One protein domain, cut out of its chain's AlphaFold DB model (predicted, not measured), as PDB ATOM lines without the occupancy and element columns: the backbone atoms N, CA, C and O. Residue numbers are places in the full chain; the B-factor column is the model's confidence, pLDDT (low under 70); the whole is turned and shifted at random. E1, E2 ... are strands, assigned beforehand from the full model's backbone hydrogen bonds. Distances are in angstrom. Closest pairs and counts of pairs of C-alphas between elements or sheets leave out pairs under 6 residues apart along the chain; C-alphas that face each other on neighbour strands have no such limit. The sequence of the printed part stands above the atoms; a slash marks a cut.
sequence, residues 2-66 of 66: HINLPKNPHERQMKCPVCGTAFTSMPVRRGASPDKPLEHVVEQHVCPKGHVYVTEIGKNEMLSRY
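Overview. This is residues 2 to 66 of the 66 residues of an uncharacterized protein of Bdellovibrionales bacterium (UniProt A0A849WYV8). With little regular structure, the domain is a small antiparallel sheet, E3 - E4 - E5, with the hairpin E1 and E2 near one end of E4; residues 2 to 7 stick out. E3, E4 and E5 form a meander, each the antiparallel neighbour of the strand before. The printed part has 65 residues, no named helix and five strands, E1 to E5 in chain order, holding 23 residues: all strand. Elongated, 45 by 27 by 16 A, it is only just compact, close to loose, with a radius of gyration of the C-alphas of 12.8 A.

Along the chain. From first to last C-alpha, E4, residues 41 to 46, measures 16.5 A; E5, residues 52 to 56, 14.0 A, ending at (17.496, -2.677, 8.710); E3, residues 28 to 31, 10.0 A; E1, residues 12 to 15, 9.9 A, beginning at (14.024, 0.993, 20.905); E2, residues 22 to 25, 9.5 A.

Arrangement. Within hydrogen-bond range are N 30 and O 42 in hairpin E3 and E4, 2.9 A; N 45 and O 53 in hairpin E4 and E5, 2.8 A; N 14 and O 23 in hairpin E1 and E2, 2.8 A. The closest C-alphas of E2 and E4, Ser 25 and His 45, are 6.5 A apart. E2 runs on into E3 at 69 degrees.

Size, cuts and confidence. The farthest C-alphas, His 2 and Asp 35, are 45.7 A apart. The printed part has no cut and no long link. pLDDT is under 70 at residues 2 to 10, 31 to 40 and 64 to 66.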
ATOM      1  N   HIS A   2      17.524  -1.368  40.884       45.44
ATOM      2  CA  HIS A   2      16.471  -1.797  39.958       45.44
ATOM      3  C   HIS A   2      17.011  -1.717  38.533       45.44
ATOM      4  O   HIS A   2      17.184  -0.631  37.983       45.44
ATOM      5  N   ILE A   3      17.323  -2.877  37.964       49.25
ATOM      6  CA  ILE A   3      17.694  -2.993  36.561       49.25
ATOM      7  C   ILE A   3      16.392  -2.788  35.786       49.25
ATOM      8  O   ILE A   3      15.521  -3.655  35.788       49.25
ATOM      9  N   ASN A   4      16.224  -1.611  35.185       48.38
ATOM     10  CA  ASN A   4      15.165  -1.378  34.208       48.38
ATOM     11  C   ASN A   4      15.525  -2.177  32.951       48.38
ATOM     12  O   ASN A   4      16.089  -1.632  32.005       48.38
ATOM     13  N   LEU A   5      15.264  -3.488  32.960       52.69
ATOM     14  CA  LEU A   5      15.241  -4.235  31.711       52.69
ATOM     15  C   LEU A   5      14.070  -3.682  30.888       52.69
ATOM     16  O   LEU A   5      12.956  -3.597  31.417       52.69
ATOM     17  N   PRO A   6      14.286  -3.298  29.619       53.69
ATOM     18  CA  PRO A   6      13.173  -2.992  28.736       53.69
ATOM     19  C   PRO A   6      12.242  -4.210  28.710       53.69
ATOM     20  O   PRO A   6      12.705  -5.343  28.567       53.69
ATOM     21  N   LYS A   7      10.929  -3.987  28.886       56.53
ATOM     22  CA  LYS A   7       9.916  -5.062  28.938       56.53
ATOM     23  C   LYS A   7       9.978  -5.984  27.719       56.53
ATOM     24  O   LYS A   7       9.579  -7.138  27.815       56.53
ATOM     25  N   ASN A   8      10.500  -5.476  26.601       61.97
ATOM     26  CA  ASN A   8      10.794  -6.239  25.404       61.97
ATOM     27  C   ASN A   8      12.250  -5.983  24.979       61.97
ATOM     28  O   ASN A   8      12.621  -4.822  24.801       61.97
ATOM     29  N   PRO A   9      13.064  -7.023  24.723       63.28
ATOM     30  CA  PRO A   9      14.460  -6.865  24.294       63.28
ATOM     31  C   PRO A   9      14.619  -6.163  22.932       63.28
ATOM     32  O   PRO A   9      15.727  -5.801  22.548       63.28
ATOM     33  N   HIS A  10      13.517  -5.958  22.206       68.00
ATOM     34  CA  HIS A  10      13.477  -5.301  20.898       68.00
ATOM     35  C   HIS A  10      12.919  -3.873  20.939       68.00
ATOM     36  O   HIS A  10      12.819  -3.227  19.900       68.00
ATOM     37  N   GLU A  11      12.541  -3.372  22.113       76.94
ATOM     38  CA  GLU A  11      12.025  -2.016  22.253       76.94
ATOM     39  C   GLU A  11      13.160  -0.992  22.101       76.94
ATOM     40  O   GLU A  11      14.166  -1.052  22.812       76.94
ATOM     41  N   ARG A  12      13.015  -0.048  21.164       79.25
ATOM     42  CA  ARG A  12      14.024   0.993  20.905       79.25
ATOM     43  C   ARG A  12      13.407   2.376  20.849       79.25
ATOM     44  O   ARG A  12      12.318   2.571  20.311       79.25
ATOM     45  N   GLN A  13      14.146   3.348  21.378       85.31
ATOM     46  CA  GLN A  13      13.854   4.761  21.172       85.31
ATOM     47  C   GLN A  13      14.324   5.177  19.785       85.31
ATOM     48  O   GLN A  13      15.467   4.929  19.400       85.31
ATOM     49  N   MET A  14      13.439   5.823  19.044       83.75
ATOM     50  CA  MET A  14      13.689   6.209  17.669       83.75
ATOM     51  C   MET A  14      12.989   7.505  17.307       83.75
ATOM     52  O   MET A  14      12.044   7.945  17.956       83.75
ATOM     53  N   LYS A  15      13.490   8.141  16.253       88.12
ATOM     54  CA  LYS A  15      12.938   9.373  15.705       88.12
ATOM     55  C   LYS A  15      12.341   9.064  14.344       88.12
ATOM     56  O   LYS A  15      13.020   8.504  13.490       88.12
ATOM     57  N   CYS A  16      11.077   9.422  14.143       88.38
ATOM     58  CA  CYS A  16      10.428   9.241  12.853       88.38
ATOM     59  C   CYS A  16      11.179  10.060  11.788       88.38
ATOM     60  O   CYS A  16      11.276  11.280  11.947       88.38
ATOM     61  N   PRO A  17      11.672   9.439  10.704       85.12
ATOM     62  CA  PRO A  17      12.391  10.138   9.640       85.12
ATOM     63  C   PRO A  17      11.473  11.073   8.838       85.12
ATOM     64  O   PRO A  17      11.946  12.041   8.257       85.12
ATOM     65  N   VAL A  18      10.159  10.820   8.846       86.69
ATOM     66  CA  VAL A  18       9.167  11.604   8.092       86.69
ATOM     67  C   VAL A  18       8.769  12.888   8.824       86.69
ATOM     68  O   VAL A  18       8.694  13.950   8.222       86.69
ATOM     69  N   CYS A  19       8.499  12.810  10.132       89.38
ATOM     70  CA  CYS A  19       7.940  13.936  10.898       89.38
ATOM     71  C   CYS A  19       8.762  14.355  12.122       89.38
ATOM     72  O   CYS A  19       8.318  15.198  12.903       89.38
ATOM     73  N   GLY A  20       9.913  13.724  12.353       88.12
ATOM     74  CA  GLY A  20      10.840  14.062  13.434       88.12
ATOM     75  C   GLY A  20      10.364  13.725  14.849       88.12
ATOM     76  O   GLY A  20      11.058  14.055  15.806       88.12
ATOM     77  N   THR A  21       9.204  13.083  15.014       89.38
ATOM     78  CA  THR A  21       8.665  12.729  16.340       89.38
ATOM     79  C   THR A  21       9.514  11.631  16.977       89.38
ATOM     80  O   THR A  21       9.740  10.604  16.340       89.38
ATOM     81  N   ALA A  22       9.975  11.837  18.213       89.00
ATOM     82  CA  ALA A  22      10.652  10.811  19.001       89.00
ATOM     83  C   ALA A  22       9.618   9.890  19.661       89.00
ATOM     84  O   ALA A  22       8.636  10.367  20.228       89.00
ATOM     85  N   PHE A  23       9.814   8.580  19.556       87.44
ATOM     86  CA  PHE A  23       8.913   7.578  20.107       87.44
ATOM     87  C   PHE A  23       9.642   6.263  20.373       87.44
ATOM     88  O   PHE A  23      10.702   5.982  19.813       87.44
ATOM     89  N   THR A  24       9.037   5.443  21.218       86.25
ATOM     90  CA  THR A  24       9.482   4.078  21.460       86.25
ATOM     91  C   THR A  24       8.765   3.150  20.486       86.25
ATOM     92  O   THR A  24       7.536   3.120  20.457       86.25
ATOM     93  N   SER A  25       9.516   2.428  19.656       83.25
ATOM     94  CA  SER A  25       8.955   1.485  18.689       83.25
ATOM     95  C   SER A  25       9.249   0.049  19.094       83.25
ATOM     96  O   SER A  25      10.347  -0.270  19.552       83.25
ATOM     97  N   MET A  26       8.268  -0.817  18.853       83.44
ATOM     98  CA  MET A  26       8.443  -2.262  18.820       83.44
ATOM     99  C   MET A  26       8.432  -2.697  17.349       83.44
ATOM    100  O   MET A  26       7.348  -2.803  16.768       83.44
ATOM    101  N   PRO A  27       9.602  -2.871  16.711       75.88
ATOM    102  CA  PRO A  27       9.661  -3.252  15.310       75.88
ATOM    103  C   PRO A  27       9.009  -4.602  15.056       75.88
ATOM    104  O   PRO A  27       9.248  -5.573  15.777       75.88
ATOM    105  N   VAL A  28       8.251  -4.682  13.966       80.06
ATOM    106  CA  VAL A  28       7.800  -5.964  13.424       80.06
ATOM    107  C   VAL A  28       8.756  -6.357  12.311       80.06
ATOM    108  O   VAL A  28       8.887  -5.640  11.318       80.06
ATOM    109  N   ARG A  29       9.420  -7.504  12.468       79.88
ATOM    110  CA  ARG A  29      10.269  -8.066  11.416       79.88
ATOM    111  C   ARG A  29       9.391  -8.582  10.284       79.88
ATOM    112  O   ARG A  29       8.522  -9.423  10.512       79.88
ATOM    113  N   ARG A  30       9.618  -8.084   9.072       70.81
ATOM    114  CA  ARG A  30       8.947  -8.552   7.855       70.81
ATOM    115  C   ARG A  30       9.985  -8.981   6.831       70.81
ATOM    116  O   ARG A  30      11.008  -8.321   6.672       70.81
ATOM    117  N   GLY A  31       9.707 -10.078   6.131       66.50
ATOM    118  CA  GLY A  31      10.428 -10.395   4.902       66.50
ATOM    119  C   GLY A  31      10.094  -9.333   3.858       66.50
ATOM    120  O   GLY A  31       8.919  -9.052   3.627       66.50
ATOM    121  N   ALA A  32      11.109  -8.716   3.263       61.25
ATOM    122  CA  ALA A  32      10.931  -7.639   2.296       61.25
ATOM    123  C   ALA A  32      10.497  -8.141   0.910       61.25
ATOM    124  O   ALA A  32      10.096  -7.342   0.070       61.25
ATOM    125  N   SER A  33      10.563  -9.450   0.638       57.84
ATOM    126  CA  SER A  33      10.088 -10.029  -0.623       57.84
ATOM    127  C   SER A  33       9.627 -11.480  -0.453       57.84
ATOM    128  O   SER A  33      10.317 -12.251   0.219       57.84
ATOM    129  N   PRO A  34       8.505 -11.878  -1.082       57.06
ATOM    130  CA  PRO A  34       8.029 -13.262  -1.065       57.06
ATOM    131  C   PRO A  34       8.997 -14.225  -1.777       57.06
ATOM    132  O   PRO A  34       9.138 -15.362  -1.341       57.06
ATOM    133  N   ASP A  35       9.721 -13.752  -2.797       63.62
ATOM    134  CA  ASP A  35      10.707 -14.538  -3.556       63.62
ATOM    135  C   ASP A  35      12.054 -14.736  -2.839       63.62
ATOM    136  O   ASP A  35      12.817 -15.636  -3.185       63.62
ATOM    137  N   LYS A  36      12.372 -13.908  -1.835       58.25
ATOM    138  CA  LYS A  36      13.658 -13.935  -1.109       58.25
ATOM    139  C   LYS A  36      13.459 -13.733   0.400       58.25
ATOM    140  O   LYS A  36      13.895 -12.723   0.957       58.25
ATOM    141  N   PRO A  37      12.813 -14.688   1.092       54.44
ATOM    142  CA  PRO A  37      12.363 -14.511   2.475       54.44
ATOM    143  C   PRO A  37      13.495 -14.374   3.510       54.44
ATOM    144  O   PRO A  37      13.248 -13.881   4.609       54.44
ATOM    145  N   LEU A  38      14.723 -14.788   3.179       51.81
ATOM    146  CA  LEU A  38      15.869 -14.789   4.101       51.81
ATOM    147  C   LEU A  38      16.892 -13.680   3.833       51.81
ATOM    148  O   LEU A  38      17.639 -13.320   4.737       51.81
ATOM    149  N   GLU A  39      16.944 -13.140   2.614       56.31
ATOM    150  CA  GLU A  39      18.011 -12.207   2.229       56.31
ATOM    151  C   GLU A  39      17.710 -10.760   2.652       56.31
ATOM    152  O   GLU A  39      18.627  -9.963   2.812       56.31
ATOM    153  N   HIS A  40      16.439 -10.407   2.879       62.97
ATOM    154  CA  HIS A  40      16.047  -9.034   3.201       62.97
ATOM    155  C   HIS A  40      14.961  -9.012   4.281       62.97
ATOM    156  O   HIS A  40      13.793  -8.768   3.994       62.97
ATOM    157  N   VAL A  41      15.313  -9.289   5.537       70.44
ATOM    158  CA  VAL A  41      14.396  -9.038   6.662       70.44
ATOM    159  C   VAL A  41      14.570  -7.589   7.114       70.44
ATOM    160  O   VAL A  41      15.681  -7.170   7.436       70.44
ATOM    161  N   VAL A  42      13.478  -6.831   7.144       83.06
ATOM    162  CA  VAL A  42      13.454  -5.426   7.577       83.06
ATOM    163  C   VAL A  42      12.616  -5.262   8.837       83.06
ATOM    164  O   VAL A  42      11.721  -6.063   9.120       83.06
ATOM    165  N   GLU A  43      12.899  -4.216   9.602       85.81
ATOM    166  CA  GLU A  43      12.086  -3.792  10.734       85.81
ATOM    167  C   GLU A  43      11.093  -2.734  10.267       85.81
ATOM    168  O   GLU A  43      11.476  -1.657   9.820       85.81
ATOM    169  N   GLN A  44       9.799  -3.044  10.343       85.44
ATOM    170  CA  GLN A  44       8.750  -2.070  10.074       85.44
ATOM    171  C   GLN A  44       8.391  -1.323  11.359       85.44
ATOM    172  O   GLN A  44       8.117  -1.934  12.396       85.44
ATOM    173  N   HIS A  45       8.309  -0.001  11.249       86.12
ATOM    174  CA  HIS A  45       7.967   0.908  12.330       86.12
ATOM    175  C   HIS A  45       6.756   1.750  11.962       86.12
ATOM    176  O   HIS A  45       6.607   2.190  10.821       86.12
ATOM    177  N   VAL A  46       5.912   2.008  12.957       87.94
ATOM    178  CA  VAL A  46       4.768   2.910  12.839       87.94
ATOM    179  C   VAL A  46       4.928   3.996  13.888       87.94
ATOM    180  O   VAL A  46       5.000   3.700  15.081       87.94
ATOM    181  N   CYS A  47       5.038   5.251  13.455       88.44
ATOM    182  CA  CYS A  47       5.129   6.363  14.394       88.44
ATOM    183  C   CYS A  47       3.739   6.711  14.963       88.44
ATOM    184  O   CYS A  47       2.731   6.470  14.301       88.44
ATOM    185  N   PRO A  48       3.650   7.380  16.128       87.44
ATOM    186  CA  PRO A  48       2.370   7.768  16.741       87.44
ATOM    187  C   PRO A  48       1.500   8.693  15.874       87.44
ATOM    188  O   PRO A  48       0.302   8.811  16.092       87.44
ATOM    189  N   LYS A  49       2.112   9.360  14.886       87.94
ATOM    190  CA  LYS A  49       1.431  10.193  13.880       87.94
ATOM    191  C   LYS A  49       0.925   9.414  12.653       87.94
ATOM    192  O   LYS A  49       0.380  10.032  11.750       87.94
ATOM    193  N   GLY A  50       1.128   8.097  12.596       87.00
ATOM    194  CA  GLY A  50       0.629   7.230  11.523       87.00
ATOM    195  C   GLY A  50       1.577   6.996  10.341       87.00
ATOM    196  O   GLY A  50       1.190   6.315   9.398       87.00
ATOM    197  N   HIS A  51       2.816   7.500  10.358       87.62
ATOM    198  CA  HIS A  51       3.784   7.194   9.297       87.62
ATOM    199  C   HIS A  51       4.366   5.796   9.475       87.62
ATOM    200  O   HIS A  51       4.835   5.447  10.561       87.62
ATOM    201  N   VAL A  52       4.388   5.036   8.382       87.62
ATOM    202  CA  VAL A  52       5.005   3.712   8.310       87.62
ATOM    203  C   VAL A  52       6.317   3.824   7.548       87.62
ATOM    204  O   VAL A  52       6.372   4.452   6.494       87.62
ATOM    205  N   TYR A  53       7.376   3.235   8.086       84.31
ATOM    206  CA  TYR A  53       8.683   3.189   7.439       84.31
ATOM    207  C   TYR A  53       9.436   1.929   7.861       84.31
ATOM    208  O   TYR A  53       9.083   1.288   8.852       84.31
ATOM    209  N   VAL A  54      10.463   1.570   7.094       86.69
ATOM    210  CA  VAL A  54      11.273   0.373   7.329       86.69
ATOM    211  C   VAL A  54      12.736   0.734   7.575       86.69
ATOM    212  O   VAL A  54      13.248   1.698   7.001       86.69
ATOM    213  N   THR A  55      13.404  -0.030   8.430       83.75
ATOM    214  CA  THR A  55      14.844   0.056   8.705       83.75
ATOM    215  C   THR A  55      15.474  -1.332   8.604       83.75
ATOM    216  O   THR A  55      14.781  -2.353   8.547       83.75
ATOM    217  N   GLU A  56      16.804  -1.394   8.551       82.94
ATOM    218  CA  GLU A  56      17.496  -2.677   8.710       82.94
ATOM    219  C   GLU A  56      17.359  -3.138  10.160       82.94
ATOM    220  O   GLU A  56      17.264  -2.307  11.068       82.94
ATOM    221  N   ILE A  57      17.412  -4.454  10.387       80.00
ATOM    222  CA  ILE A  57      17.354  -5.011  11.741       80.00
ATOM    223  C   ILE A  57      18.403  -4.342  12.635       80.00
ATOM    224  O   ILE A  57      19.602  -4.404  12.364       80.00
ATOM    225  N   GLY A  58      17.960  -3.715  13.722       75.94
ATOM    226  CA  GLY A  58      18.864  -3.079  14.674       75.94
ATOM    227  C   GLY A  58      19.441  -1.736  14.207       75.94
ATOM    228  O   GLY A  58      20.251  -1.150  14.930       75.94
ATOM    229  N   LYS A  59      18.990  -1.165  13.082       79.56
ATOM    230  CA  LYS A  59      19.364   0.192  12.646       79.56
ATOM    231  C   LYS A  59      18.256   1.211  12.900       79.56
ATOM    232  O   LYS A  59      17.113   0.854  13.161       79.56
ATOM    233  N   ASN A  60      18.637   2.487  12.896       72.56
ATOM    234  CA  ASN A  60      17.732   3.627  13.100       72.56
ATOM    235  C   ASN A  60      17.513   4.436  11.814       72.56
ATOM    236  O   ASN A  60      16.737   5.390  11.806       72.56
ATOM    237  N   GLU A  61      18.220   4.077  10.748       79.25
ATOM    238  CA  GLU A  61      18.169   4.761   9.466       79.25
ATOM    239  C   GLU A  61      17.094   4.134   8.591       79.25
ATOM    240  O   GLU A  61      16.989   2.909   8.482       79.25
ATOM    241  N   MET A  62      16.276   4.995   7.987       80.12
ATOM    242  CA  MET A  62      15.250   4.573   7.047       80.12
ATOM    243  C   MET A  62      15.905   3.968   5.812       80.12
ATOM    244  O   MET A  62      16.777   4.583   5.195       80.12
ATOM    245  N   LEU A  63      15.429   2.797   5.408       78.31
ATOM    246  CA  LEU A  63      15.812   2.216   4.136       78.31
ATOM    247  C   LEU A  63      15.163   3.021   3.005       78.31
ATOM    248  O   LEU A  63      13.944   3.086   2.882       78.31
ATOM    249  N   SER A  64      16.000   3.658   2.185       64.69
ATOM    250  CA  SER A  64      15.555   4.533   1.091       64.69
ATOM    251  C   SER A  64      15.030   3.773  -0.135       64.69
ATOM    252  O   SER A  64      14.517   4.415  -1.053       64.69
ATOM    253  N   ARG A  65      15.192   2.443  -0.204       54.31
ATOM    254  CA  ARG A  65      14.781   1.620  -1.351       54.31
ATOM    255  C   ARG A  65      14.346   0.222  -0.920       54.31
ATOM    256  O   ARG A  65      15.208  -0.576  -0.566       54.31
ATOM    257  N   TYR A  66      13.043  -0.031  -1.018       49.84
ATOM    258  CA  TYR A  66      12.411  -1.332  -1.253       49.84
ATOM    259  C   TYR A  66      11.256  -1.116  -2.222       49.84
ATOM    260  O   TYR A  66      10.542  -0.104  -2.031       49.84
TER     261      TYR A  66